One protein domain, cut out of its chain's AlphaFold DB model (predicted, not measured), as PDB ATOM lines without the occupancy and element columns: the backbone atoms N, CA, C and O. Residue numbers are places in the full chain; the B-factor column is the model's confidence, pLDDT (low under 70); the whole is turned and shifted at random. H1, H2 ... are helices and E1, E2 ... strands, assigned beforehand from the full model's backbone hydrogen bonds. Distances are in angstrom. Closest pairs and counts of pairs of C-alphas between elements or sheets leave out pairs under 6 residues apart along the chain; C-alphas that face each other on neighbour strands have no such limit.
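Overview. This is residues 4 to 215 of the 222 residues of an uncharacterized protein of Mycobacterium xenopi 4042 (UniProt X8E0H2). With little regular structure, loops wind round two separate antiparallel sheets in one half, curled E7-E6-E5-E8 and E1-E4-E3 with H1 on it; the helical hairpin H2-H3 lies in the other half. The printed part has 212 residues, 74 in three named helices and eight named strands, E1 H1 H2 H3 then E2 to E8, class mixed. It is compact, radius of gyration of the C-alphas 19.3 A, spanning 64 by 41 by 28 A.

Arrangement. H2, residues 49 to 63, touches H3, residues 67 to 76, opposite ways at a shallow tilt of 31 degrees; C-alphas of Leu 61 and Thr 67 are closest, 5.1 A. E5, residues 151 to 156, is antiparallel to E6, residues 174 to 185, with N 154 and O 176 2.8 A apart. E6 bends by 77 degrees at residue 178.

Along the chain. E1, residues 39 to 43, begins at C-alpha 39 (173.086, -42.047, 172.034). E6 is 27.7 A long.

Size, cuts and confidence. The printed part has no cut. Residues 4 to 18, 158 to 171 and 199 to 215 have pLDDT under 70.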
ATOM      1  N   LEU A   4     180.610 -30.775 142.685       45.56
ATOM      2  CA  LEU A   4     180.558 -31.855 141.682       45.56
ATOM      3  C   LEU A   4     181.491 -31.564 140.505       45.56
ATOM      4  O   LEU A   4     181.471 -30.451 139.982       45.56
ATOM      5  N   ASP A   5     182.233 -32.576 140.063       39.88
ATOM      6  CA  ASP A   5     182.946 -32.611 138.783       39.88
ATOM      7  C   ASP A   5     182.019 -33.216 137.718       39.88
ATOM      8  O   ASP A   5     181.646 -34.393 137.846       39.88
ATOM      9  N   PRO A   6     181.620 -32.479 136.671       49.66
ATOM     10  CA  PRO A   6     180.978 -33.063 135.515       49.66
ATOM     11  C   PRO A   6     182.026 -33.404 134.450       49.66
ATOM     12  O   PRO A   6     182.814 -32.565 134.018       49.66
ATOM     13  N   GLY A   7     181.940 -34.612 133.897       40.28
ATOM     14  CA  GLY A   7     182.591 -34.907 132.624       40.28
ATOM     15  C   GLY A   7     182.022 -36.139 131.913       40.28
ATOM     16  O   GLY A   7     182.035 -37.210 132.527       40.28
ATOM     17  N   PRO A   8     181.580 -36.066 130.627       53.12
ATOM     18  CA  PRO A   8     181.311 -34.871 129.793       53.12
ATOM     19  C   PRO A   8     179.976 -34.895 128.984       53.12
ATOM     20  O   PRO A   8     179.411 -35.964 128.747       53.12
ATOM     21  N   ALA A   9     179.510 -33.707 128.530       35.69
ATOM     22  CA  ALA A   9     178.850 -33.455 127.218       35.69
ATOM     23  C   ALA A   9     178.561 -31.964 126.899       35.69
ATOM     24  O   ALA A   9     178.376 -31.630 125.734       35.69
ATOM     25  N   SER A  10     178.577 -31.043 127.862       38.28
ATOM     26  CA  SER A  10     178.807 -29.630 127.537       38.28
ATOM     27  C   SER A  10     179.995 -29.167 128.345       38.28
ATOM     28  O   SER A  10     179.877 -28.812 129.515       38.28
ATOM     29  N   ALA A  11     181.152 -29.223 127.700       44.53
ATOM     30  CA  ALA A  11     182.183 -28.275 128.030       44.53
ATOM     31  C   ALA A  11     181.594 -26.859 128.038       44.53
ATOM     32  O   ALA A  11     180.613 -26.580 127.332       44.53
ATOM     33  N   ASP A  12     182.211 -25.953 128.782       48.44
ATOM     34  CA  ASP A  12     182.062 -24.545 128.441       48.44
ATOM     35  C   ASP A  12     182.470 -24.301 126.967       48.44
ATOM     36  O   ASP A  12     182.874 -25.210 126.232       48.44
ATOM     37  N   ALA A  13     182.370 -23.063 126.488       45.72
ATOM     38  CA  ALA A  13     182.741 -22.747 125.107       45.72
ATOM     39  C   ALA A  13     184.193 -23.149 124.730       45.72
ATOM     40  O   ALA A  13     184.528 -23.107 123.546       45.72
ATOM     41  N   ALA A  14     185.040 -23.532 125.699       50.38
ATOM     42  CA  ALA A  14     186.448 -23.869 125.536       50.38
ATOM     43  C   ALA A  14     186.780 -25.375 125.601       50.38
ATOM     44  O   ALA A  14     187.913 -25.739 125.294       50.38
ATOM     45  N   GLY A  15     185.840 -26.268 125.928       41.00
ATOM     46  CA  GLY A  15     186.134 -27.712 125.982       41.00
ATOM     47  C   GLY A  15     186.398 -28.276 127.386       41.00
ATOM     48  O   GLY A  15     186.648 -29.477 127.494       41.00
ATOM     49  N   GLU A  16     186.323 -27.466 128.448       49.28
ATOM     50  CA  GLU A  16     186.687 -27.881 129.809       49.28
ATOM     51  C   GLU A  16     185.464 -28.280 130.660       49.28
ATOM     52  O   GLU A  16     184.389 -27.676 130.580       49.28
ATOM     53  N   GLY A  17     185.615 -29.335 131.472       57.69
ATOM     54  CA  GLY A  17     184.649 -29.684 132.519       57.69
ATOM     55  C   GLY A  17     184.694 -28.637 133.633       57.69
ATOM     56  O   GLY A  17     185.777 -28.233 134.051       57.69
ATOM     57  N   TYR A  18     183.534 -28.167 134.098       64.00
ATOM     58  CA  TYR A  18     183.453 -27.072 135.068       64.00
ATOM     59  C   TYR A  18     182.833 -27.533 136.385       64.00
ATOM     60  O   TYR A  18     181.796 -28.185 136.406       64.00
ATOM     61  N   TRP A  19     183.421 -27.131 137.509       74.12
ATOM     62  CA  TRP A  19     182.811 -27.354 138.817       74.12
ATOM     63  C   TRP A  19     181.502 -26.576 138.945       74.12
ATOM     64  O   TRP A  19     181.428 -25.399 138.582       74.12
ATOM     65  N   THR A  20     180.475 -27.212 139.505       81.19
ATOM     66  CA  THR A  20     179.227 -26.517 139.840       81.19
ATOM     67  C   THR A  20     179.446 -25.499 140.963       81.19
ATOM     68  O   THR A  20     180.430 -25.553 141.710       81.19
ATOM     69  N   GLU A  21     178.468 -24.610 141.167       82.50
ATOM     70  CA  GLU A  21     178.318 -23.976 142.477       82.50
ATOM     71  C   GLU A  21     178.129 -25.039 143.570       82.50
ATOM     72  O   GLU A  21     177.791 -26.198 143.299       82.50
ATOM     73  N   LYS A  22     178.373 -24.645 144.824       83.19
ATOM     74  CA  LYS A  22     178.266 -25.548 145.971       83.19
ATOM     75  C   LYS A  22     176.865 -26.117 146.048       83.19
ATOM     76  O   LYS A  22     175.894 -25.363 146.110       83.19
ATOM     77  N   LEU A  23     176.784 -27.431 146.140       85.00
ATOM     78  CA  LEU A  23     175.513 -28.097 146.324       85.00
ATOM     79  C   LEU A  23     175.243 -28.328 147.798       85.00
ATOM     80  O   LEU A  23     176.154 -28.457 148.619       85.00
ATOM     81  N   LYS A  24     173.957 -28.363 148.122       87.94
ATOM     82  CA  LYS A  24     173.482 -28.766 149.433       87.94
ATOM     83  C   LYS A  24     172.146 -29.458 149.264       87.94
ATOM     84  O   LYS A  24     171.136 -28.808 149.016       87.94
ATOM     85  N   TYR A  25     172.159 -30.765 149.458       84.81
ATOM     86  CA  TYR A  25     170.958 -31.581 149.516       84.81
ATOM     87  C   TYR A  25     170.927 -32.318 150.848       84.81
ATOM     88  O   TYR A  25     171.959 -32.552 151.477       84.81
ATOM     89  N   SER A  26     169.729 -32.650 151.301       79.00
ATOM     90  CA  SER A  26     169.523 -33.376 152.546       79.00
ATOM     91  C   SER A  26     168.540 -34.502 152.325       79.00
ATOM     92  O   SER A  26     167.557 -34.343 151.605       79.00
ATOM     93  N   VAL A  27     168.784 -35.611 153.007       78.81
ATOM     94  CA  VAL A  27     167.813 -36.686 153.182       78.81
ATOM     95  C   VAL A  27     167.437 -36.774 154.647       78.81
ATOM     96  O   VAL A  27     168.219 -36.423 155.533       78.81
ATOM     97  N   THR A  28     166.228 -37.253 154.895       81.44
ATOM     98  CA  THR A  28     165.760 -37.547 156.244       81.44
ATOM     99  C   THR A  28     165.963 -39.030 156.513       81.44
ATOM    100  O   THR A  28     165.857 -39.853 155.614       81.44
ATOM    101  N   CYS A  29     166.246 -39.386 157.759       86.50
ATOM    102  CA  CYS A  29     166.270 -40.768 158.218       86.50
ATOM    103  C   CYS A  29     165.565 -40.880 159.566       86.50
ATOM    104  O   CYS A  29     165.334 -39.888 160.256       86.50
ATOM    105  N   THR A  30     165.220 -42.107 159.951       87.62
ATOM    106  CA  THR A  30     164.698 -42.392 161.290       87.62
ATOM    107  C   THR A  30     165.834 -42.862 162.188       87.62
ATOM    108  O   THR A  30     166.593 -43.740 161.797       87.62
ATOM    109  N   GLY A  31     165.899 -42.327 163.406       91.56
ATOM    110  CA  GLY A  31     166.755 -42.837 164.474       91.56
ATOM    111  C   GLY A  31     165.987 -42.967 165.787       91.56
ATOM    112  O   GLY A  31     164.889 -42.428 165.935       91.56
ATOM    113  N   TRP A  32     166.563 -43.687 166.745       91.88
ATOM    114  CA  TRP A  32     165.981 -43.896 168.073       91.88
ATOM    115  C   TRP A  32     167.056 -43.826 169.158       91.88
ATOM    116  O   TRP A  32     168.219 -44.130 168.901       91.88
ATOM    117  N   TYR A  33     166.671 -43.428 170.372       93.56
ATOM    118  CA  TYR A  33     167.598 -43.385 171.501       93.56
ATOM    119  C   TYR A  33     167.979 -44.792 171.958       93.56
ATOM    120  O   TYR A  33     167.133 -45.531 172.456       93.56
ATOM    121  N   ALA A  34     169.257 -45.135 171.830       92.31
ATOM    122  CA  ALA A  34     169.811 -46.424 172.237       92.31
ATOM    123  C   ALA A  34     170.170 -46.499 173.723       92.31
ATOM    124  O   ALA A  34     170.359 -47.586 174.264       92.31
ATOM    125  N   SER A  35     170.252 -45.355 174.397       91.50
ATOM    126  CA  SER A  35     170.570 -45.281 175.818       91.50
ATOM    127  C   SER A  35     169.917 -44.069 176.468       91.50
ATOM    128  O   SER A  35     169.244 -43.279 175.808       91.50
ATOM    129  N   THR A  36     170.118 -43.928 177.777       93.31
ATOM    130  CA  THR A  36     169.687 -42.756 178.546       93.31
ATOM    131  C   THR A  36     170.677 -41.591 178.478       93.31
ATOM    132  O   THR A  36     170.359 -40.497 178.947       93.31
ATOM    133  N   SER A  37     171.834 -41.788 177.836       92.88
ATOM    134  CA  SER A  37     172.937 -40.827 177.716       92.88
ATOM    135  C   SER A  37     173.085 -40.264 176.297       92.88
ATOM    136  O   SER A  37     174.196 -40.081 175.801       92.88
ATOM    137  N   ALA A  38     171.957 -40.004 175.631       94.75
ATOM    138  CA  ALA A  38     171.884 -39.268 174.372       94.75
ATOM    139  C   ALA A  38     172.573 -39.943 173.177       94.75
ATOM    140  O   ALA A  38     173.016 -39.272 172.244       94.75
ATOM    141  N   GLN A  39     172.657 -41.273 173.193       96.12
ATOM    142  CA  GLN A  39     173.086 -42.047 172.034       96.12
ATOM    143  C   GLN A  39     171.887 -42.364 171.149       96.12
ATOM    144  O   GLN A  39     170.862 -42.835 171.640       96.12
ATOM    145  N   ILE A  40     172.027 -42.134 169.850       95.94
ATOM    146  CA  ILE A  40     171.011 -42.428 168.840       95.94
ATOM    147  C   ILE A  40     171.564 -43.502 167.910       95.94
ATOM    148  O   ILE A  40     172.711 -43.417 167.481       95.94
ATOM    149  N   VAL A  41     170.748 -44.491 167.568       95.81
ATOM    150  CA  VAL A  41     171.059 -45.466 166.520       95.81
ATOM    151  C   VAL A  41     170.218 -45.168 165.283       95.81
ATOM    152  O   VAL A  41     169.026 -44.871 165.386       95.81
ATOM    153  N   THR A  42     170.852 -45.248 164.115       93.69
ATOM    154  CA  THR A  42     170.240 -45.112 162.785       93.69
ATOM    155  C   THR A  42     170.920 -46.070 161.798       93.69
ATOM    156  O   THR A  42     171.848 -46.788 162.177       93.69
ATOM    157  N   ALA A  43     170.474 -46.085 160.543       91.12
ATOM    158  CA  ALA A  43     171.141 -46.828 159.479       91.12
ATOM    159  C   ALA A  43     172.524 -46.235 159.162       91.12
ATOM    160  O   ALA A  43     172.696 -45.013 159.171       91.12
ATOM    161  N   GLY A  44     173.491 -47.078 158.816       92.88
ATOM    162  CA  GLY A  44     174.837 -46.660 158.418       92.88
ATOM    163  C   GLY A  44     174.812 -45.767 157.179       92.88
ATOM    164  O   GLY A  44     175.377 -44.673 157.175       92.88
ATOM    165  N   HIS A  45     174.052 -46.180 156.166       89.50
ATOM    166  CA  HIS A  45     173.894 -45.460 154.904       89.50
ATOM    167  C   HIS A  45     173.304 -44.048 155.076       89.50
ATOM    168  O   HIS A  45     173.541 -43.183 154.237       89.50
ATOM    169  N   CYS A  46     172.564 -43.779 156.161       90.06
ATOM    170  CA  CYS A  46     172.015 -42.448 156.452       90.06
ATOM    171  C   CYS A  46     173.093 -41.403 156.750       90.06
ATOM    172  O   CYS A  46     172.830 -40.204 156.695       90.06
ATOM    173  N   VAL A  47     174.291 -41.853 157.119       92.75
ATOM    174  CA  VAL A  47     175.427 -40.996 157.460       92.75
ATOM    175  C   VAL A  47     176.665 -41.358 156.643       92.75
ATOM    176  O   VAL A  47     177.767 -40.947 156.987       92.75
ATOM    177  N   ASP A  48     176.519 -42.115 155.562       91.81
ATOM    178  CA  ASP A  48     177.627 -42.492 154.689       91.81
ATOM    179  C   ASP A  48     177.884 -41.386 153.640       91.81
ATOM    180  O   ASP A  48     176.987 -41.083 152.848       91.81
ATOM    181  N   PRO A  49     179.090 -40.786 153.574       91.75
ATOM    182  CA  PRO A  49     179.442 -39.824 152.526       91.75
ATOM    183  C   PRO A  49     179.319 -40.387 151.101       91.75
ATOM    184  O   PRO A  49     179.000 -39.644 150.176       91.75
ATOM    185  N   GLY A  50     179.521 -41.695 150.904       90.81
ATOM    186  CA  GLY A  50     179.318 -42.359 149.616       90.81
ATOM    187  C   GLY A  50     177.854 -42.337 149.169       90.81
ATOM    188  O   GLY A  50     177.567 -42.127 147.992       90.81
ATOM    189  N   GLN A  51     176.922 -42.461 150.115       88.69
ATOM    190  CA  GLN A  51     175.489 -42.280 149.864       88.69
ATOM    191  C   GLN A  51     175.129 -40.804 149.713       88.69
ATOM    192  O   GLN A  51     174.349 -40.453 148.830       88.69
ATOM    193  N   GLY A  52     175.759 -39.927 150.501       88.88
ATOM    194  CA  GLY A  52     175.664 -38.474 150.346       88.88
ATOM    195  C   GLY A  52     176.016 -38.020 148.927       88.88
ATOM    196  O   GLY A  52     175.272 -37.249 148.325       88.88
ATOM    197  N   ARG A  53     177.064 -38.598 148.324       91.69
ATOM    198  CA  ARG A  53     177.396 -38.393 146.906       91.69
ATOM    199  C   ARG A  53     176.211 -38.700 145.985       91.69
ATOM    200  O   ARG A  53     175.926 -37.903 145.095       91.69
ATOM    201  N   LEU A  54     175.520 -39.824 146.174       91.06
ATOM    202  CA  LEU A  54     174.378 -40.191 145.325       91.06
ATOM    203  C   LEU A  54     173.199 -39.230 145.506       91.06
ATOM    204  O   LEU A  54     172.554 -38.871 144.525       91.06
ATOM    205  N   VAL A  55     172.959 -38.768 146.737       88.44
ATOM    206  CA  VAL A  55     171.938 -37.754 147.046       88.44
ATOM    207  C   VAL A  55     172.236 -36.433 146.335       88.44
ATOM    208  O   VAL A  55     171.336 -35.850 145.735       88.44
ATOM    209  N   LEU A  56     173.489 -35.973 146.366       88.62
ATOM    210  CA  LEU A  56     173.910 -34.743 145.692       88.62
ATOM    211  C   LEU A  56     173.744 -34.847 144.171       88.62
ATOM    212  O   LEU A  56     173.249 -33.912 143.544       88.62
ATOM    213  N   LEU A  57     174.116 -35.991 143.585       88.31
ATOM    214  CA  LEU A  57     173.939 -36.251 142.156       88.31
ATOM    215  C   LEU A  57     172.458 -36.294 141.764       88.31
ATOM    216  O   LEU A  57     172.078 -35.663 140.782       88.31
ATOM    217  N   ASP A  58     171.620 -36.998 142.527       88.25
ATOM    218  CA  ASP A  58     170.180 -37.070 142.261       88.25
ATOM    219  C   ASP A  58     169.518 -35.695 142.352       88.25
ATOM    220  O   ASP A  58     168.777 -35.321 141.444       88.25
ATOM    221  N   GLY A  59     169.809 -34.937 143.413       85.81
ATOM    222  CA  GLY A  59     169.279 -33.587 143.599       85.81
ATOM    223  C   GLY A  59     169.677 -32.659 142.455       85.81
ATOM    224  O   GLY A  59     168.821 -32.028 141.837       85.81
ATOM    225  N   TYR A  60     170.961 -32.659 142.094       86.69
ATOM    226  CA  TYR A  60     171.460 -31.849 140.989       86.69
ATOM    227  C   TYR A  60     170.803 -32.218 139.656       86.69
ATOM    228  O   TYR A  60     170.299 -31.352 138.943       86.69
ATOM    229  N   LEU A  61     170.769 -33.508 139.310       86.19
ATOM    230  CA  LEU A  61     170.174 -33.970 138.057       86.19
ATOM    231  C   LEU A  61     168.672 -33.684 137.988       86.19
ATOM    232  O   LEU A  61     168.162 -33.396 136.902       86.19
ATOM    233  N   GLN A  62     167.970 -33.758 139.118       87.06
ATOM    234  CA  GLN A  62     166.564 -33.393 139.211       87.06
ATOM    235  C   GLN A  62     166.366 -31.898 138.928       87.06
ATOM    236  O   GLN A  62     165.555 -31.550 138.066       87.06
ATOM    237  N   ASP A  63     167.145 -31.026 139.572       84.75
ATOM    238  CA  ASP A  63     167.059 -29.570 139.399       84.75
ATOM    239  C   ASP A  63     167.420 -29.136 137.971       84.75
ATOM    240  O   ASP A  63     166.761 -28.276 137.383       84.75
ATOM    241  N   GLN A  64     168.410 -29.798 137.366       86.06
ATOM    242  CA  GLN A  64     168.799 -29.579 135.969       86.06
ATOM    243  C   GLN A  64     167.858 -30.249 134.954       86.06
ATOM    244  O   GLN A  64     168.065 -30.119 133.747       86.06
ATOM    245  N   LYS A  65     166.831 -30.988 135.403       88.69
ATOM    246  CA  LYS A  65     165.936 -31.790 134.543       88.69
ATOM    247  C   LYS A  65     166.709 -32.745 133.617       88.69
ATOM    248  O   LYS A  65     166.319 -32.993 132.476       88.69
ATOM    249  N   ALA A  66     167.812 -33.290 134.122       88.56
ATOM    250  CA  ALA A  66     168.778 -34.105 133.396       88.56
ATOM    251  C   ALA A  66     168.845 -35.553 133.916       88.56
ATOM    252  O   ALA A  66     169.840 -36.239 133.704       88.56
ATOM    253  N   THR A  67     167.781 -36.053 134.553       86.00
ATOM    254  CA  THR A  67     167.712 -37.390 135.184       86.00
ATOM    255  C   THR A  67     168.090 -38.556 134.264       86.00
ATOM    256  O   THR A  67     168.572 -39.580 134.739       86.00
ATOM    257  N   LYS A  68     167.973 -38.390 132.940       86.50
ATOM    258  CA  LYS A  68     168.478 -39.344 131.934       86.50
ATOM    259  C   LYS A  68     169.992 -39.605 132.006       86.50
ATOM    260  O   LYS A  68     170.451 -40.597 131.457       86.50
ATOM    261  N   LEU A  69     170.765 -38.719 132.638       86.12
ATOM    262  CA  LEU A  69     172.215 -38.848 132.814       86.12
ATOM    263  C   LEU A  69     172.596 -39.588 134.103       86.12
ATOM    264  O   LEU A  69     173.783 -39.710 134.388       86.12
ATOM    265  N   LYS A  70     171.625 -40.078 134.885       85.25
ATOM    266  CA  LYS A  70     171.855 -40.673 136.211       85.25
ATOM    267  C   LYS A  70     172.908 -41.777 136.205       85.25
ATOM    268  O   LYS A  70     173.861 -41.689 136.971       85.25
ATOM    269  N   ASP A  71     172.795 -42.753 135.309       87.44
ATOM    270  CA  ASP A  71     173.742 -43.873 135.251       87.44
ATOM    271  C   ASP A  71     175.163 -43.400 134.905       87.44
ATOM    272  O   ASP A  71     176.139 -43.812 135.535       87.44
ATOM    273  N   GLN A  72     175.284 -42.464 133.956       86.44
ATOM    274  CA  GLN A  72     176.567 -41.859 133.595       86.44
ATOM    275  C   GLN A  72     177.158 -41.063 134.764       86.44
ATOM    276  O   GLN A  72     178.358 -41.170 135.025       86.44
ATOM    277  N   ALA A  73     176.336 -40.278 135.459       86.25
ATOM    278  CA  ALA A  73     176.756 -39.459 136.585       86.25
ATOM    279  C   ALA A  73     177.220 -40.324 137.761       86.25
ATOM    280  O   ALA A  73     178.287 -40.099 138.328       86.25
ATOM    281  N   TYR A  74     176.466 -41.374 138.083       88.56
ATOM    282  CA  TYR A  74     176.805 -42.311 139.150       88.56
ATOM    283  C   TYR A  74     178.134 -43.013 138.885       88.56
ATOM    284  O   TYR A  74     178.923 -43.161 139.821       88.56
ATOM    285  N   ALA A  75     178.397 -43.386 137.632       87.88
ATOM    286  CA  ALA A  75     179.629 -44.051 137.236       87.88
ATOM    287  C   ALA A  75     180.842 -43.109 137.161       87.88
ATOM    288  O   ALA A  75     181.937 -43.517 137.538       87.88
ATOM    289  N   ASN A  76     180.669 -41.868 136.686       84.81
ATOM    290  CA  ASN A  76     181.804 -41.059 136.219       84.81
ATOM    291  C   ASN A  76     181.979 -39.700 136.911       84.81
ATOM    292  O   ASN A  76     183.070 -39.142 136.849       84.81
ATOM    293  N   TRP A  77     180.946 -39.132 137.540       86.75
ATOM    294  CA  TRP A  77     181.038 -37.769 138.084       86.75
ATOM    295  C   TRP A  77     181.625 -37.773 139.489       86.75
ATOM    296  O   TRP A  77     181.198 -38.548 140.353       86.75
ATOM    297  N   ARG A  78     182.602 -36.907 139.754       87.62
ATOM    298  CA  ARG A  78     183.181 -36.801 141.099       87.62
ATOM    299  C   ARG A  78     182.327 -35.879 141.947       87.62
ATOM    300  O   ARG A  78     181.700 -34.955 141.444       87.62
ATOM    301  N   VAL A  79     182.311 -36.153 143.242       88.56
ATOM    302  CA  VAL A  79     181.667 -35.306 144.242       88.56
ATOM    303  C   VAL A  79     182.641 -35.173 145.382       88.56
ATOM    304  O   VAL A  79     183.062 -36.184 145.944       88.56
ATOM    305  N   GLU A  80     183.027 -33.944 145.670       89.81
ATOM    306  CA  GLU A  80     184.073 -33.628 146.628       89.81
ATOM    307  C   GLU A  80     183.545 -32.706 147.710       89.81
ATOM    308  O   GLU A  80     182.570 -31.991 147.490       89.81
ATOM    309  N   GLY A  81     184.179 -32.730 148.877       88.38
ATOM    310  CA  GLY A  81     183.912 -31.782 149.954       88.38
ATOM    311  C   GLY A  81     184.671 -30.461 149.792       88.38
ATOM    312  O   GLY A  81     185.130 -30.089 148.709       88.38
ATOM    313  N   ASP A  82     184.810 -29.754 150.912       84.88
ATOM    314  CA  ASP A  82     185.465 -28.448 151.034       84.88
ATOM    315  C   ASP A  82     186.909 -28.484 150.552       84.88
ATOM    316  O   ASP A  82     187.422 -27.536 149.947       84.88
ATOM    317  N   LEU A  83     187.565 -29.594 150.869       84.44
ATOM    318  CA  LEU A  83     188.932 -29.873 150.507       84.44
ATOM    319  C   LEU A  83     188.926 -30.685 149.212       84.44
ATOM    320  O   LEU A  83     188.342 -31.761 149.152       84.44
ATOM    321  N   GLY A  84     189.605 -30.191 148.176       84.31
ATOM    322  CA  GLY A  84     189.708 -30.914 146.906       84.31
ATOM    323  C   GLY A  84     190.215 -32.346 147.109       84.31
ATOM    324  O   GLY A  84     191.180 -32.577 147.839       84.31
ATOM    325  N   GLY A  85     189.544 -33.305 146.479       84.44
ATOM    326  CA  GLY A  85     189.789 -34.739 146.629       84.44
ATOM    327  C   GLY A  85     189.232 -35.379 147.907       84.44
ATOM    328  O   GLY A  85     189.379 -36.591 148.069       84.44
ATOM    329  N   SER A  86     188.603 -34.623 148.815       89.88
ATOM    330  CA  SER A  86     187.941 -35.206 149.986       89.88
ATOM    331  C   SER A  86     186.582 -35.804 149.620       89.88
ATOM    332  O   SER A  86     185.946 -35.347 148.669       89.88
ATOM    333  N   PRO A  87     186.075 -36.770 150.407       90.75
ATOM    334  CA  PRO A  87     184.675 -37.159 150.334       90.75
ATOM    335  C   PRO A  87     183.738 -35.960 150.552       90.75
ATOM    336  O   PRO A  87     184.172 -34.948 151.117       90.75
ATOM    337  N   PRO A  88     182.460 -36.091 150.164       91.12
ATOM    338  CA  PRO A  88     181.452 -35.077 150.439       91.12
ATOM    339  C   PRO A  88     181.348 -34.771 151.951       91.12
ATOM    340  O   PRO A  88     181.406 -35.677 152.792       91.12
ATOM    341  N   ASP A  89     181.230 -33.489 152.303       91.44
ATOM    342  CA  ASP A  89     181.056 -33.024 153.677       91.44
ATOM    343  C   ASP A  89     179.693 -33.377 154.266       91.44
ATOM    344  O   ASP A  89     178.653 -32.772 154.006       91.44
ATOM    345  N   ARG A  90     179.734 -34.277 155.234       89.62
ATOM    346  CA  ARG A  90     178.552 -34.714 155.961       89.62
ATOM    347  C   ARG A  90     178.200 -33.790 157.129       89.62
ATOM    348  O   ARG A  90     178.991 -33.604 158.052       89.62
ATOM    349  N   SER A  91     176.942 -33.346 157.179       90.94
ATOM    350  CA  SER A  91     176.323 -32.742 158.368       90.94
ATOM    351  C   SER A  91     175.106 -33.556 158.800       90.94
ATOM    352  O   SER A  91     174.166 -33.719 158.027       90.94
ATOM    353  N   VAL A  92     175.108 -34.051 160.041       92.94
ATOM    354  CA  VAL A  92     173.991 -34.822 160.603       92.94
ATOM    355  C   VAL A  92     173.281 -33.988 161.660       92.94
ATOM    356  O   VAL A  92     173.915 -33.427 162.557       92.94
ATOM    357  N   ARG A  93     171.954 -33.899 161.553       92.25
ATOM    358  CA  ARG A  93     171.101 -33.192 162.509       92.25
ATOM    359  C   ARG A  93     169.986 -34.102 162.991       92.25
ATOM    360  O   ARG A  93     169.401 -34.834 162.200       92.25
ATOM    361  N   ALA A  94     169.679 -34.017 164.278       91.12
ATOM    362  CA  ALA A  94     168.548 -34.692 164.894       91.12
ATOM    363  C   ALA A  94     167.486 -33.672 165.316       91.12
ATOM    364  O   ALA A  94     167.801 -32.540 165.692       91.12
ATOM    365  N   ILE A  95     166.224 -34.088 165.255       89.38
ATOM    366  CA  ILE A  95     165.060 -33.343 165.735       89.38
ATOM    367  C   ILE A  95     163.926 -34.325 166.038       89.38
ATOM    368  O   ILE A  95     163.796 -35.356 165.381       89.38
ATOM    369  N   GLN A  96     163.111 -34.014 167.045       87.69
ATOM    370  CA  GLN A  96     161.861 -34.712 167.329       87.69
ATOM    371  C   GLN A  96     160.665 -33.859 166.869       87.69
ATOM    372  O   GLN A  96     160.741 -32.633 166.943       87.69
ATOM    373  N   PRO A  97     159.551 -34.473 166.424       81.38
ATOM    374  CA  PRO A  97     158.353 -33.732 166.037       81.38
ATOM    375  C   PRO A  97     157.802 -32.867 167.173       81.38
ATOM    376  O   PRO A  97     157.873 -33.237 168.350       81.38
ATOM    377  N   ASN A  98     157.162 -31.759 166.805       78.25
ATOM    378  CA  ASN A  98     156.488 -30.883 167.757       78.25
ATOM    379  C   ASN A  98     155.351 -31.609 168.498       78.25
ATOM    380  O   ASN A  98     154.667 -32.481 167.955       78.25
ATOM    381  N   GLY A  99     155.132 -31.222 169.758       74.38
ATOM    382  CA  GLY A  99     154.044 -31.747 170.587       74.38
ATOM    383  C   GLY A  99     154.183 -33.228 170.950       74.38
ATOM    384  O   GLY A  99     153.167 -33.899 171.135       74.38
ATOM    385  N   VAL A 100     155.402 -33.775 170.960       80.81
ATOM    386  CA  VAL A 100     155.715 -35.078 171.566       80.81
ATOM    387  C   VAL A 100     156.085 -34.852 173.030       80.81
ATOM    388  O   VAL A 100     157.073 -34.175 173.327       80.81
ATOM    389  N   ASP A 101     155.311 -35.437 173.941       83.12
ATOM    390  CA  ASP A 101     155.599 -35.367 175.371       83.12
ATOM    391  C   ASP A 101     156.960 -35.994 175.684       83.12
ATOM    392  O   ASP A 101     157.337 -37.041 175.155       83.12
ATOM    393  N   GLY A 102     157.729 -35.330 176.546       85.00
ATOM    394  CA  GLY A 102     159.054 -35.809 176.929       85.00
ATOM    395  C   GLY A 102     160.140 -35.623 175.864       85.00
ATOM    396  O   GLY A 102     161.260 -36.082 176.095       85.00
ATOM    397  N   ALA A 103     159.872 -34.912 174.759       88.44
ATOM    398  CA  ALA A 103     160.901 -34.564 173.782       88.44
ATOM    399  C   ALA A 103     162.129 -33.905 174.446       88.44
ATOM    400  O   ALA A 103     162.056 -33.193 175.455       88.44
ATOM    401  N   THR A 104     163.291 -34.218 173.888       91.00
ATOM    402  CA  THR A 104     164.622 -33.813 174.365       91.00
ATOM    403  C   THR A 104     165.390 -33.030 173.301       91.00
ATOM    404  O   THR A 104     166.242 -32.227 173.660       91.00
ATOM    405  N   ILE A 105     165.042 -33.199 172.017       89.44
ATOM    406  CA  ILE A 105     165.587 -32.441 170.886       89.44
ATOM    407  C   ILE A 105     164.430 -31.735 170.173       89.44
ATOM    408  O   ILE A 105     163.803 -32.296 169.278       89.44
ATOM    409  N   THR A 106     164.113 -30.516 170.601       87.12
ATOM    410  CA  THR A 106     162.973 -29.737 170.079       87.12
ATOM    411  C   THR A 106     163.362 -28.752 168.974       87.12
ATOM    412  O   THR A 106     162.510 -28.031 168.471       87.12
ATOM    413  N   SER A 107     164.640 -28.694 168.602       85.38
ATOM    414  CA  SER A 107     165.156 -27.897 167.486       85.38
ATOM    415  C   SER A 107     166.276 -28.662 166.768       85.38
ATOM    416  O   SER A 107     166.910 -29.521 167.395       85.38
ATOM    417  N   PRO A 108     166.544 -28.396 165.470       87.06
ATOM    418  CA  PRO A 108     167.545 -29.144 164.716       87.06
ATOM    419  C   PRO A 108     168.930 -29.015 165.343       87.06
ATOM    420  O   PRO A 108     169.575 -27.968 165.264       87.06
ATOM    421  N   THR A 109     169.397 -30.105 165.939       91.44
ATOM    422  CA  THR A 109     170.637 -30.146 166.710       91.44
ATOM    423  C   THR A 109     171.665 -30.965 165.953       91.44
ATOM    424  O   THR A 109     171.381 -32.091 165.550       91.44
ATOM    425  N   THR A 110     172.852 -30.398 165.729       94.44
ATOM    426  CA  THR A 110     173.974 -31.140 165.141       94.44
ATOM    427  C   THR A 110     174.379 -32.267 166.081       94.44
ATOM    428  O   THR A 110     174.563 -32.034 167.274       94.44
ATOM    429  N   VAL A 111     174.521 -33.472 165.539       96.44
ATOM    430  CA  VAL A 111     174.935 -34.660 166.292       96.44
ATOM    431  C   VAL A 111     176.286 -35.159 165.805       96.44
ATOM    432  O   VAL A 111     176.663 -34.968 164.647       96.44
ATOM    433  N   GLU A 112     177.011 -35.807 166.703       97.62
ATOM    434  CA  GLU A 112     178.275 -36.461 166.407       97.62
ATOM    435  C   GLU A 112     178.009 -37.834 165.797       97.62
ATOM    436  O   GLU A 112     177.131 -38.566 166.255       97.62
ATOM    437  N   VAL A 113     178.784 -38.194 164.776       97.25
ATOM    438  CA  VAL A 113     178.841 -39.566 164.267       97.25
ATOM    439  C   VAL A 113     179.948 -40.278 165.032       97.25
ATOM    440  O   VAL A 113     181.118 -39.946 164.855       97.25
ATOM    441  N   VAL A 114     179.571 -41.211 165.902       97.88
ATOM    442  CA  VAL A 114     180.497 -41.915 166.800       97.88
ATOM    443  C   VAL A 114     181.105 -43.129 166.108       97.88
ATOM    444  O   VAL A 114     182.313 -43.328 166.174       97.88
ATOM    445  N   ASP A 115     180.272 -43.932 165.445       97.19
ATOM    446  CA  ASP A 115     180.699 -45.132 164.722       97.19
ATOM    447  C   ASP A 115     179.737 -45.433 163.565       97.19
ATOM    448  O   ASP A 115     178.552 -45.088 163.629       97.19
ATOM    449  N   VAL A 116     180.243 -46.068 162.506       95.44
ATOM    450  CA  VAL A 116     179.475 -46.433 161.307       95.44
ATOM    451  C   VAL A 116     179.940 -47.787 160.791       95.44
ATOM    452  O   VAL A 116     181.123 -48.002 160.540       95.44
ATOM    453  N   LYS A 117     178.985 -48.682 160.548       92.38
ATOM    454  CA  LYS A 117     179.192 -49.946 159.847       92.38
ATOM    455  C   LYS A 117     178.544 -49.890 158.472       92.38
ATOM    456  O   LYS A 117     177.377 -49.520 158.347       92.38
ATOM    457  N   ALA A 118     179.314 -50.298 157.468       88.88
ATOM    458  CA  ALA A 118     178.862 -50.431 156.089       88.88
ATOM    459  C   ALA A 118     177.710 -51.454 155.958       88.88
ATOM    460  O   ALA A 118     177.496 -52.262 156.875       88.88
ATOM    461  N   PRO A 119     176.967 -51.462 154.834       82.56
ATOM    462  CA  PRO A 119     175.829 -52.358 154.636       82.56
ATOM    463  C   PRO A 119     176.141 -53.841 154.871       82.56
ATOM    464  O   PRO A 119     175.425 -54.535 155.593       82.56
ATOM    465  N   GLU A 120     177.266 -54.314 154.347       84.94
ATOM    466  CA  GLU A 120     177.764 -55.681 154.501       84.94
ATOM    467  C   GLU A 120     178.162 -56.039 155.941       84.94
ATOM    468  O   GLU A 120     178.318 -57.220 156.248       84.94
ATOM    469  N   ALA A 121     178.287 -55.042 156.822       89.19
ATOM    470  CA  ALA A 121     178.623 -55.174 158.236       89.19
ATOM    471  C   ALA A 121     177.449 -54.825 159.176       89.19
ATOM    472  O   ALA A 121     177.643 -54.725 160.392       89.19
ATOM    473  N   GLY A 122     176.238 -54.654 158.633       86.88
ATOM    474  CA  GLY A 122     175.006 -54.478 159.407       86.88
ATOM    475  C   GLY A 122     174.288 -53.145 159.221       86.88
ATOM    476  O   GLY A 122     173.276 -52.949 159.884       86.88
ATOM    477  N   ASP A 123     174.785 -52.258 158.350       91.00
ATOM    478  CA  ASP A 123     174.149 -50.974 158.011       91.00
ATOM    479  C   ASP A 123     173.695 -50.176 159.244       91.00
ATOM    480  O   ASP A 123     172.538 -49.780 159.363       91.00
ATOM    481  N   ILE A 124     174.597 -49.945 160.198       93.06
ATOM    482  CA  ILE A 124     174.265 -49.296 161.472       93.06
ATOM    483  C   ILE A 124     175.228 -48.155 161.771       93.06
ATOM    484  O   ILE A 124     176.435 -48.285 161.585       93.06
ATOM    485  N   ALA A 125     174.700 -47.046 162.277       96.06
ATOM    486  CA  ALA A 125     175.488 -45.950 162.812       96.06
ATOM    487  C   ALA A 125     175.072 -45.616 164.244       96.06
ATOM    488  O   ALA A 125     173.883 -45.591 164.578       96.06
ATOM    489  N   LEU A 126     176.075 -45.317 165.067       97.25
ATOM    490  CA  LEU A 126     175.921 -44.762 166.402       97.25
ATOM    491  C   LEU A 126     176.189 -43.260 166.342       97.25
ATOM    492  O   LEU A 126     177.242 -42.821 165.879       97.25
ATOM    493  N   LEU A 127     175.243 -42.479 166.847       97.94
ATOM    494  CA  LEU A 127     175.323 -41.030 166.943       97.94
ATOM    495  C   LEU A 127     175.255 -40.593 168.406       97.94
ATOM    496  O   LEU A 127     174.707 -41.305 169.251       97.94
ATOM    497  N   HIS A 128     175.745 -39.393 168.694       97.38
ATOM    498  CA  HIS A 128     175.640 -38.778 170.014       97.38
ATOM    499  C   HIS A 128     175.162 -37.330 169.913       97.38
ATOM    500  O   HIS A 128     175.619 -36.573 169.057       97.38
ATOM    501  N   VAL A 129     174.229 -36.938 170.783       96.81
ATOM    502  CA  VAL A 129     173.809 -35.538 170.912       96.81
ATOM    503  C   VAL A 129     174.734 -34.852 171.919       96.81
ATOM    504  O   VAL A 129     174.612 -35.117 173.120       96.81
ATOM    505  N   PRO A 130     175.648 -33.973 171.473       94.25
ATOM    506  CA  PRO A 130     176.598 -33.346 172.375       94.25
ATOM    507  C   PRO A 130     175.884 -32.413 173.356       94.25
ATOM    508  O   PRO A 130     174.904 -31.748 173.014       94.25
ATOM    509  N   ASN A 131     176.416 -32.324 174.576       91.50
ATOM    510  CA  ASN A 131     175.964 -31.399 175.623       91.50
ATOM    511  C   ASN A 131     174.489 -31.549 176.049       91.50
ATOM    512  O   ASN A 131     173.924 -30.633 176.651       91.50
ATOM    513  N   LEU A 132     173.854 -32.696 175.783       91.06
ATOM    514  CA  LEU A 132     172.501 -32.966 176.263       91.06
ATOM    515  C   LEU A 132     172.540 -33.450 177.721       91.06
ATOM    516  O   LEU A 132     172.914 -34.583 178.007       91.06
ATOM    517  N   SER A 133     172.139 -32.585 178.652       83.38
ATOM    518  CA  SER A 133     172.138 -32.886 180.095       83.38
ATOM    519  C   SER A 133     170.901 -33.652 180.571       83.38
ATOM    520  O   SER A 133     170.932 -34.314 181.609       83.38
ATOM    521  N   LYS A 134     169.791 -33.567 179.829       88.31
ATOM    522  CA  LYS A 134     168.542 -34.266 180.147       88.31
ATOM    523  C   LYS A 134     168.676 -35.751 179.805       88.31
ATOM    524  O   LYS A 134     169.094 -36.095 178.702       88.31
ATOM    525  N   GLN A 135     168.251 -36.624 180.722       91.19
ATOM    526  CA  GLN A 135     168.157 -38.057 180.438       91.19
ATOM    527  C   GLN A 135     167.244 -38.312 179.237       91.19
ATOM    528  O   GLN A 135     166.170 -37.720 179.105       91.19
ATOM    529  N   THR A 136     167.687 -39.211 178.368       93.00
ATOM    530  CA  THR A 136     166.978 -39.553 177.131       93.00
ATOM    531  C   THR A 136     166.166 -40.837 177.300       93.00
ATOM    532  O   THR A 136     166.549 -41.711 178.082       93.00
ATOM    533  N   PRO A 137     165.012 -40.969 176.623       88.94
ATOM    534  CA  PRO A 137     164.168 -42.154 176.736       88.94
ATOM    535  C   PRO A 137     164.719 -43.294 175.866       88.94
ATOM    536  O   PRO A 137     164.189 -43.579 174.792       88.94
ATOM    537  N   GLY A 138     165.805 -43.922 176.323       87.44
ATOM    538  CA  GLY A 138     166.413 -45.073 175.657       87.44
ATOM    539  C   GLY A 138     165.432 -46.239 175.513       87.44
ATOM    540  O   GLY A 138     164.738 -46.590 176.471       87.44
ATOM    541  N   LEU A 139     165.357 -46.847 174.326       86.25
ATOM    542  CA  LEU A 139     164.522 -48.030 174.126       86.25
ATOM    543  C   LEU A 139     165.194 -49.272 174.712       86.25
ATOM    544  O   LEU A 139     166.386 -49.507 174.528       86.25
ATOM    545  N   VAL A 140     164.392 -50.096 175.383       85.94
ATOM    546  CA  VAL A 140     164.831 -51.394 175.900       85.94
ATOM    547  C   VAL A 140     165.035 -52.358 174.734       85.94
ATOM    548  O   VAL A 140     164.129 -52.553 173.920       85.94
ATOM    549  N   ILE A 141     166.211 -52.977 174.685       83.94
ATOM    550  CA  ILE A 141     166.551 -54.022 173.718       83.94
ATOM    551  C   ILE A 141     166.088 -55.369 174.281       83.94
ATOM    552  O   ILE A 141     166.356 -55.691 175.440       83.94
ATOM    553  N   ALA A 142     165.373 -56.150 173.472       85.44
ATOM    554  CA  ALA A 142     164.951 -57.490 173.859       85.44
ATOM    555  C   ALA A 142     166.169 -58.420 174.016       85.44
ATOM    556  O   ALA A 142     167.091 -58.382 173.206       85.44
ATOM    557  N   GLY A 143     166.159 -59.275 175.043       86.19
ATOM    558  CA  GLY A 143     167.258 -60.217 175.300       86.19
ATOM    559  C   GLY A 143     167.295 -61.426 174.358       86.19
ATOM    560  O   GLY A 143     168.306 -62.116 174.303       86.19
ATOM    561  N   ASN A 144     166.212 -61.676 173.618       85.75
ATOM    562  CA  ASN A 144     166.084 -62.802 172.697       85.75
ATOM    563  C   ASN A 144     165.816 -62.300 171.277       85.75
ATOM    564  O   ASN A 144     165.116 -61.302 171.090       85.75
ATOM    565  N   ALA A 145     166.327 -63.030 170.287       86.19
ATOM    566  CA  ALA A 145     165.979 -62.803 168.891       86.19
ATOM    567  C   ALA A 145     164.497 -63.144 168.642       86.19
ATOM    568  O   ALA A 145     164.012 -64.158 169.164       86.19
ATOM    569  N   PRO A 146     163.778 -62.337 167.844       86.56
ATOM    570  CA  PRO A 146     162.378 -62.595 167.553       86.56
ATOM    571  C   PRO A 146     162.219 -63.811 166.631       86.56
ATOM    572  O   PRO A 146     163.090 -64.131 165.815       86.56
ATOM    573  N   GLN A 147     161.095 -64.500 166.772       91.56
ATOM    574  CA  GLN A 147     160.735 -65.679 165.996       91.56
ATOM    575  C   GLN A 147     159.820 -65.305 164.830       91.56
ATOM    576  O   GLN A 147     159.095 -64.311 164.874       91.56
ATOM    577  N   VAL A 148     159.827 -66.121 163.774       92.00
ATOM    578  CA  VAL A 148     158.869 -65.975 162.669       92.00
ATOM    579  C   VAL A 148     157.446 -66.087 163.218       92.00
ATOM    580  O   VAL A 148     157.136 -67.001 163.977       92.00
ATOM    581  N   GLY A 149     156.582 -65.152 162.824       90.50
ATOM    582  CA  GLY A 149     155.222 -65.013 163.339       90.50
ATOM    583  C   GLY A 149     155.087 -64.056 164.525       90.50
ATOM    584  O   GLY A 149     153.966 -63.619 164.789       90.50
ATOM    585  N   ASP A 150     156.183 -63.665 165.187       91.56
ATOM    586  CA  ASP A 150     156.118 -62.708 166.297       91.56
ATOM    587  C   ASP A 150     155.544 -61.364 165.824       91.56
ATOM    588  O   ASP A 150     155.903 -60.886 164.740       91.56
ATOM    589  N   PRO A 151     154.677 -60.717 166.626       90.00
ATOM    590  CA  PRO A 151     154.161 -59.401 166.297       90.00
ATOM    591  C   PRO A 151     155.279 -58.354 166.345       90.00
ATOM    592  O   PRO A 151     156.112 -58.328 167.254       90.00
ATOM    593  N   VAL A 152     155.249 -57.434 165.386       86.50
ATOM    594  CA  VAL A 152     156.192 -56.318 165.293       86.50
ATOM    595  C   VAL A 152     155.462 -55.017 164.996       86.50
ATOM    596  O   VAL A 152     154.537 -54.968 164.181       86.50
ATOM    597  N   THR A 153     155.932 -53.941 165.625       86.75
ATOM    598  CA  THR A 153     155.569 -52.572 165.255       86.75
ATOM    599  C   THR A 153     156.796 -51.857 164.715       86.75
ATOM    600  O   THR A 153     157.776 -51.649 165.430       86.75
ATOM    601  N   SER A 154     156.711 -51.454 163.454       84.62
ATOM    602  CA  SER A 154     157.675 -50.604 162.770       84.62
ATOM    603  C   SER A 154     157.328 -49.136 163.002       84.62
ATOM    604  O   SER A 154     156.228 -48.696 162.660       84.62
ATOM    605  N   ILE A 155     158.272 -48.374 163.555       85.62
ATOM    606  CA  ILE A 155     158.109 -46.946 163.866       85.62
ATOM    607  C   ILE A 155     159.099 -46.142 163.029       85.62
ATOM    608  O   ILE A 155     160.279 -46.484 162.975       85.62
ATOM    609  N   GLY A 156     158.645 -45.072 162.380       83.06
ATOM    610  CA  GLY A 156     159.559 -44.150 161.708       83.06
ATOM    611  C   GLY A 156     158.886 -43.027 160.940       83.06
ATOM    612  O   GLY A 156     157.660 -42.922 160.898       83.06
ATOM    613  N   PHE A 157     159.712 -42.195 160.317       79.19
ATOM    614  CA  PHE A 157     159.305 -41.046 159.518       79.19
ATOM    615  C   PHE A 157     159.483 -41.386 158.030       79.19
ATOM    616  O   PHE A 157     160.621 -41.581 157.597       79.19
ATOM    617  N   PRO A 158     158.395 -41.554 157.254       63.75
ATOM    618  CA  PRO A 158     158.497 -41.812 155.820       63.75
ATOM    619  C   PRO A 158     159.060 -40.581 155.094       63.75
ATOM    620  O   PRO A 158     158.752 -39.454 155.469       63.75
ATOM    621  N   GLY A 159     159.882 -40.805 154.061       57.91
ATOM    622  CA  GLY A 159     160.607 -39.742 153.347       57.91
ATOM    623  C   GLY A 159     159.755 -38.897 152.400       57.91
ATOM    624  O   GLY A 159     160.262 -37.936 151.835       57.91
ATOM    625  N   ASP A 160     158.472 -39.226 152.242       47.09
ATOM    626  CA  ASP A 160     157.571 -38.587 151.271       47.09
ATOM    627  C   ASP A 160     157.085 -37.191 151.701       47.09
ATOM    628  O   ASP A 160     156.332 -36.536 150.985       47.09
ATOM    629  N   LEU A 161     157.494 -36.725 152.881       42.31
ATOM    630  CA  LEU A 161     157.129 -35.431 153.438       42.31
ATOM    631  C   LEU A 161     158.393 -34.828 154.060       42.31
ATOM    632  O   LEU A 161     159.094 -35.546 154.763       42.31
ATOM    633  N   GLN A 162     158.609 -33.522 153.878       47.38
ATOM    634  CA  GLN A 162     159.568 -32.631 154.561       47.38
ATOM    635  C   GLN A 162     160.764 -32.145 153.724       47.38
ATOM    636  O   GLN A 162     161.818 -32.777 153.661       47.38
ATOM    637  N   ASP A 163     160.636 -30.913 153.228       49.31
ATOM    638  CA  ASP A 163     161.751 -29.968 153.259       49.31
ATOM    639  C   ASP A 163     162.017 -29.619 154.736       49.31
ATOM    640  O   ASP A 163     161.168 -29.048 155.422       49.31
ATOM    641  N   ILE A 164     163.183 -30.009 155.254       50.28
ATOM    642  CA  ILE A 164     163.565 -29.862 156.673       50.28
ATOM    643  C   ILE A 164     163.743 -28.374 157.053       50.28
ATOM    644  O   ILE A 164     163.905 -28.041 158.231       50.28
ATOM    645  N   ALA A 165     163.722 -27.456 156.076       45.62
ATOM    646  CA  ALA A 165     163.723 -26.020 156.333       45.62
ATOM    647  C   ALA A 165     162.444 -25.542 157.050       45.62
ATOM    648  O   ALA A 165     162.524 -24.602 157.845       45.62
ATOM    649  N   ASP A 166     161.296 -26.206 156.846       55.09
ATOM    650  CA  ASP A 166     160.040 -25.880 157.529       55.09
ATOM    651  C   ASP A 166     159.788 -26.803 158.736       55.09
ATOM    652  O   ASP A 166     159.131 -27.842 158.672       55.09
ATOM    653  N   GLN A 167     160.294 -26.377 159.895       52.84
ATOM    654  CA  GLN A 167     160.157 -27.082 161.178       52.84
ATOM    655  C   GLN A 167     158.704 -27.190 161.675       52.84
ATOM    656  O   GLN A 167     158.441 -27.936 162.623       52.84
ATOM    657  N   SER A 168     157.755 -26.459 161.075       53.94
ATOM    658  CA  SER A 168     156.334 -26.575 161.418       53.94
ATOM    659  C   SER A 168     155.695 -27.841 160.848       53.94
ATOM    660  O   SER A 168     154.638 -28.258 161.324       53.94
ATOM    661  N   GLN A 169     156.354 -28.485 159.880       59.16
ATOM    662  CA  GLN A 169     155.770 -29.583 159.130       59.16
ATOM    663  C   GLN A 169     156.238 -30.966 159.566       59.16
ATOM    664  O   GLN A 169     155.604 -31.922 159.120       59.16
ATOM    665  N   ILE A 170     157.265 -31.110 160.428       65.88
ATOM    666  CA  ILE A 170     157.850 -32.429 160.750       65.88
ATOM    667  C   ILE A 170     156.742 -33.393 161.162       65.88
ATOM    668  O   ILE A 170     156.137 -33.265 162.232       65.88
ATOM    669  N   ALA A 171     156.478 -34.355 160.277       69.50
ATOM    670  CA  ALA A 171     155.359 -35.262 160.422       69.50
ATOM    671  C   ALA A 171     155.494 -36.066 161.717       69.50
ATOM    672  O   ALA A 171     156.591 -36.412 162.161       69.50
ATOM    673  N   ARG A 172     154.354 -36.402 162.327       78.94
ATOM    674  CA  ARG A 172     154.313 -37.389 163.410       78.94
ATOM    675  C   ARG A 172     154.879 -38.717 162.896       78.94
ATOM    676  O   ARG A 172     154.741 -39.046 161.719       78.94
ATOM    677  N   ALA A 173     155.487 -39.489 163.794       80.75
ATOM    678  CA  ALA A 173     155.969 -40.819 163.449       80.75
ATOM    679  C   ALA A 173     154.810 -41.684 162.933       80.75
ATOM    680  O   ALA A 173     153.708 -41.664 163.483       80.75
ATOM    681  N   SER A 174     155.078 -42.453 161.884       80.44
ATOM    682  CA  SER A 174     154.187 -43.505 161.414       80.44
ATOM    683  C   SER A 174     154.412 -44.777 162.229       80.44
ATOM    684  O   SER A 174     155.545 -45.099 162.597       80.44
ATOM    685  N   PHE A 175     153.325 -45.499 162.483       84.88
ATOM    686  CA  PHE A 175     153.324 -46.780 163.180       84.88
ATOM    687  C   PHE A 175     152.679 -47.801 162.252       84.88
ATOM    688  O   PHE A 175     151.535 -47.622 161.836       84.88
ATOM    689  N   LYS A 176     153.416 -48.854 161.904       83.44
ATOM    690  CA  LYS A 176     152.917 -49.947 161.065       83.44
ATOM    691  C   LYS A 176     153.098 -51.266 161.798       83.44
ATOM    692  O   LYS A 176     154.199 -51.561 162.255       83.44
ATOM    693  N   THR A 177     152.029 -52.039 161.916       86.56
ATOM    694  CA  THR A 177     152.009 -53.316 162.635       86.56
ATOM    695  C   THR A 177     151.978 -54.488 161.666       86.56
ATOM    696  O   THR A 177     151.366 -54.403 160.602       86.56
ATOM    697  N   GLY A 178     152.633 -55.585 162.037       89.88
ATOM    698  CA  GLY A 178     152.633 -56.840 161.291       89.88
ATOM    699  C   GLY A 178     153.363 -57.927 162.061       89.88
ATOM    700  O   GLY A 178     153.324 -57.948 163.291       89.88
ATOM    701  N   THR A 179     154.034 -58.816 161.340       89.75
ATOM    702  CA  THR A 179     154.731 -59.980 161.896       89.75
ATOM    703  C   THR A 179     156.138 -60.113 161.330       89.75
ATOM    704  O   THR A 179     156.425 -59.608 160.243       89.75
ATOM    705  N   ILE A 180     157.008 -60.825 162.045       90.00
ATOM    706  CA  ILE A 180     158.260 -61.326 161.474       90.00
ATOM    707  C   ILE A 180     157.928 -62.382 160.416       90.00
ATOM    708  O   ILE A 180     157.240 -63.359 160.716       90.00
ATOM    709  N   SER A 181     158.403 -62.198 159.186       90.00
ATOM    710  CA  SER A 181     158.159 -63.126 158.075       90.00
ATOM    711  C   SER A 181     159.310 -64.102 157.852       90.00
ATOM    712  O   SER A 181     159.068 -65.231 157.432       90.00
ATOM    713  N   SER A 182     160.547 -63.690 158.130       88.88
ATOM    714  CA  SER A 182     161.739 -64.515 157.927       88.88
ATOM    715  C   SER A 182     162.933 -63.974 158.716       88.88
ATOM    716  O   SER A 182     163.008 -62.780 158.997       88.88
ATOM    717  N   ASN A 183     163.881 -64.859 159.026       86.94
ATOM    718  CA  ASN A 183     165.198 -64.527 159.560       86.94
ATOM    719  C   ASN A 183     166.251 -65.088 158.596       86.94
ATOM    720  O   ASN A 183     166.313 -66.300 158.389       86.94
ATOM    721  N   GLN A 184     167.071 -64.217 158.019       86.06
ATOM    722  CA  GLN A 184     168.131 -64.569 157.076       86.06
ATOM    723  C   GLN A 184     169.494 -64.169 157.633       86.06
ATOM    724  O   GLN A 184     169.606 -63.272 158.467       86.06
ATOM    725  N   VAL A 185     170.549 -64.823 157.155       87.06
ATOM    726  CA  VAL A 185     171.933 -64.440 157.451       87.06
ATOM    727  C   VAL A 185     172.657 -64.249 156.129       87.06
ATOM    728  O   VAL A 185     172.659 -65.143 155.282       87.06
ATOM    729  N   THR A 186     173.247 -63.075 155.931       83.31
ATOM    730  CA  THR A 186     174.019 -62.785 154.720       83.31
ATOM    731  C   THR A 186     175.305 -63.623 154.682       83.31
ATOM    732  O   THR A 186     175.781 -64.077 155.726       83.31
ATOM    733  N   PRO A 187     175.960 -63.762 153.513       87.25
ATOM    734  CA  PRO A 187     177.286 -64.383 153.437       87.25
ATOM    735  C   PRO A 187     178.343 -63.707 154.325       87.25
ATOM    736  O   PRO A 187     179.307 -64.349 154.728       87.25
ATOM    737  N   SER A 188     178.158 -62.421 154.649       85.50
ATOM    738  CA  SER A 188     179.018 -61.656 155.559       85.50
ATOM    739  C   SER A 188     178.678 -61.840 157.046       85.50
ATOM    740  O   SER A 188     179.325 -61.238 157.897       85.50
ATOM    741  N   GLY A 189     177.686 -62.673 157.379       86.25
ATOM    742  CA  GLY A 189     177.295 -62.977 158.758       86.25
ATOM    743  C   GLY A 189     176.334 -61.967 159.391       86.25
ATOM    744  O   GLY A 189     176.113 -62.016 160.600       86.25
ATOM    745  N   VAL A 190     175.749 -61.058 158.608       86.94
ATOM    746  CA  VAL A 190     174.763 -60.088 159.099       86.94
ATOM    747  C   VAL A 190     173.393 -60.749 159.173       86.94
ATOM    748  O   VAL A 190     172.900 -61.281 158.179       86.94
ATOM    749  N   VAL A 191     172.757 -60.685 160.343       85.88
ATOM    750  CA  VAL A 191     171.375 -61.144 160.528       85.88
ATOM    751  C   VAL A 191     170.413 -60.106 159.955       85.88
ATOM    752  O   VAL A 191     170.471 -58.931 160.313       85.88
ATOM    753  N   GLN A 192     169.506 -60.552 159.092       85.00
ATOM    754  CA  GLN A 192     168.441 -59.753 158.501       85.00
ATOM    755  C   GLN A 192     167.088 -60.315 158.928       85.00
ATOM    756  O   GLN A 192     166.820 -61.507 158.779       85.00
ATOM    757  N   ILE A 193     166.240 -59.444 159.464       86.81
ATOM    758  CA  ILE A 193     164.884 -59.784 159.888       86.81
ATOM    759  C   ILE A 193     163.927 -59.173 158.874       86.81
ATOM    760  O   ILE A 193     163.903 -57.956 158.685       86.81
ATOM    761  N   GLU A 194     163.134 -60.018 158.232       86.50
ATOM    762  CA  GLU A 194     162.083 -59.584 157.325       86.50
ATOM    763  C   GLU A 194     160.764 -59.444 158.084       86.50
ATOM    764  O   GLU A 194     160.449 -60.230 158.984       86.50
ATOM    765  N   VAL A 195     159.981 -58.435 157.712       86.81
ATOM    766  CA  VAL A 195     158.683 -58.144 158.324       86.81
ATOM    767  C   VAL A 195     157.608 -58.036 157.252       86.81
ATOM    768  O   VAL A 195     157.856 -57.533 156.160       86.81
ATOM    769  N   SER A 196     156.384 -58.452 157.579       85.12
ATOM    770  CA  SER A 196     155.240 -58.418 156.654       85.12
ATOM    771  C   SER A 196     154.661 -57.018 156.415       85.12
ATOM    772  O   SER A 196     153.774 -56.836 155.584       85.12
ATOM    773  N   THR A 197     155.145 -56.009 157.137       77.25
ATOM    774  CA  THR A 197     154.660 -54.629 157.025       77.25
ATOM    775  C   THR A 197     155.282 -53.893 155.848       77.25
ATOM    776  O   THR A 197     156.493 -53.963 155.656       77.25
ATOM    777  N   GLU A 198     154.502 -53.070 155.146       72.44
ATOM    778  CA  GLU A 198     155.037 -52.207 154.090       72.44
ATOM    779  C   GLU A 198     155.995 -51.146 154.638       72.44
ATOM    780  O   GLU A 198     155.603 -50.215 155.356       72.44
ATOM    781  N   LEU A 199     157.256 -51.225 154.230       66.81
ATOM    782  CA  LEU A 199     158.290 -50.275 154.608       66.81
ATOM    783  C   LEU A 199     158.461 -49.217 153.505       66.81
ATOM    784  O   LEU A 199     158.946 -49.512 152.420       66.81
ATOM    785  N   ALA A 200     158.074 -47.966 153.785       58.03
ATOM    786  CA  ALA A 200     158.342 -46.842 152.880       58.03
ATOM    787  C   ALA A 200     159.851 -46.561 152.766       58.03
ATOM    788  O   ALA A 200     160.565 -46.603 153.775       58.03
ATOM    789  N   ARG A 201     160.308 -46.255 151.548       53.78
ATOM    790  CA  ARG A 201     161.674 -45.812 151.242       53.78
ATOM    791  C   ARG A 201     161.862 -44.379 151.752       53.78
ATOM    792  O   ARG A 201     160.938 -43.579 151.677       53.78
ATOM    793  N   VAL A 202     163.041 -44.062 152.288       50.69
ATOM    794  CA  VAL A 202     163.359 -42.701 152.773       50.69
ATOM    795  C   VAL A 202     164.418 -42.014 151.890       50.69
ATOM    796  O   VAL A 202     164.479 -40.792 151.853       50.69
ATOM    797  N   CYS A 203     165.165 -42.786 151.084       39.38
ATOM    798  CA  CYS A 203     166.157 -42.287 150.122       39.38
ATOM    799  C   CYS A 203     165.936 -42.895 148.719       39.38
ATOM    800  O   CYS A 203     165.902 -44.126 148.614       39.38
ATOM    801  N   PRO A 204     165.857 -42.100 147.628       37.75
ATOM    802  CA  PRO A 204     165.682 -42.609 146.259       37.75
ATOM    803  C   PRO A 204     166.810 -43.544 145.787       37.75
ATOM    804  O   PRO A 204     166.562 -44.439 144.982       37.75
ATOM    805  N   ALA A 205     168.026 -43.356 146.311       34.59
ATOM    806  CA  ALA A 205     169.246 -44.045 145.882       34.59
ATOM    807  C   ALA A 205     169.758 -45.142 146.843       34.59
ATOM    808  O   ALA A 205     170.707 -45.843 146.501       34.59
ATOM    809  N   GLY A 206     169.149 -45.309 148.024       33.75
ATOM    810  CA  GLY A 206     169.604 -46.257 149.053       33.75
ATOM    811  C   GLY A 206     168.697 -47.487 149.200       33.75
ATOM    812  O   GLY A 206     167.550 -47.454 148.746       33.75
ATOM    813  N   PRO A 207     169.162 -48.585 149.824       29.80
ATOM    814  CA  PRO A 207     168.299 -49.704 150.210       29.80
ATOM    815  C   PRO A 207     167.150 -49.238 151.137       29.80
ATOM    816  O   PRO A 207     167.240 -48.168 151.742       29.80
ATOM    817  N   PRO A 208     166.031 -49.987 151.239       35.97
ATOM    818  CA  PRO A 208     164.986 -49.678 152.215       35.97
ATOM    819  C   PRO A 208     165.592 -49.583 153.624       35.97
ATOM    820  O   PRO A 208     166.429 -50.397 154.002       35.97
ATOM    821  N   SER A 209     165.197 -48.557 154.378       38.22
ATOM    822  CA  SER A 209     165.810 -48.205 155.660       38.22
ATOM    823  C   SER A 209     165.732 -49.325 156.701       38.22
ATOM    824  O   SER A 209     164.683 -49.955 156.872       38.22
ATOM    825  N   THR A 210     166.807 -49.507 157.475       35.62
ATOM    826  CA  THR A 210     166.762 -50.249 158.741       35.62
ATOM    827  C   THR A 210     165.854 -49.501 159.714       35.62
ATOM    828  O   THR A 210     166.088 -48.331 160.029       35.62
ATOM    829  N   ARG A 211     164.797 -50.164 160.183       45.88
ATOM    830  CA  ARG A 211     163.828 -49.607 161.129       45.88
ATOM    831  C   ARG A 211     163.987 -50.247 162.499       45.88
ATOM    832  O   ARG A 211     164.379 -51.404 162.614       45.88
ATOM    833  N   THR A 212     163.634 -49.496 163.536       37.69
ATOM    834  CA  THR A 212     163.500 -50.019 164.896       37.69
ATOM    835  C   THR A 212     162.434 -51.114 164.909       37.69
ATOM    836  O   THR A 212     161.239 -50.826 164.831       37.69
ATOM    837  N   VAL A 213     162.862 -52.370 165.008       33.34
ATOM    838  CA  VAL A 213     161.995 -53.503 165.339       33.34
ATOM    839  C   VAL A 213     161.784 -53.464 166.846       33.34
ATOM    840  O   VAL A 213     162.686 -53.800 167.611       33.34
ATOM    841  N   LYS A 214     160.599 -53.048 167.299       31.30
ATOM    842  CA  LYS A 214     160.164 -53.391 168.654       31.30
ATOM    843  C   LYS A 214     159.406 -54.712 168.565       31.30
ATOM    844  O   LYS A 214     158.230 -54.722 168.209       31.30
ATOM    845  N   SER A 215     160.077 -55.817 168.886       30.11
ATOM    846  CA  SER A 215     159.406 -57.067 169.241       30.11
ATOM    847  C   SER A 215     158.945 -56.938 170.691       30.11
ATOM    848  O   SER A 215     159.707 -57.163 171.630       30.11
TER     849      SER A 215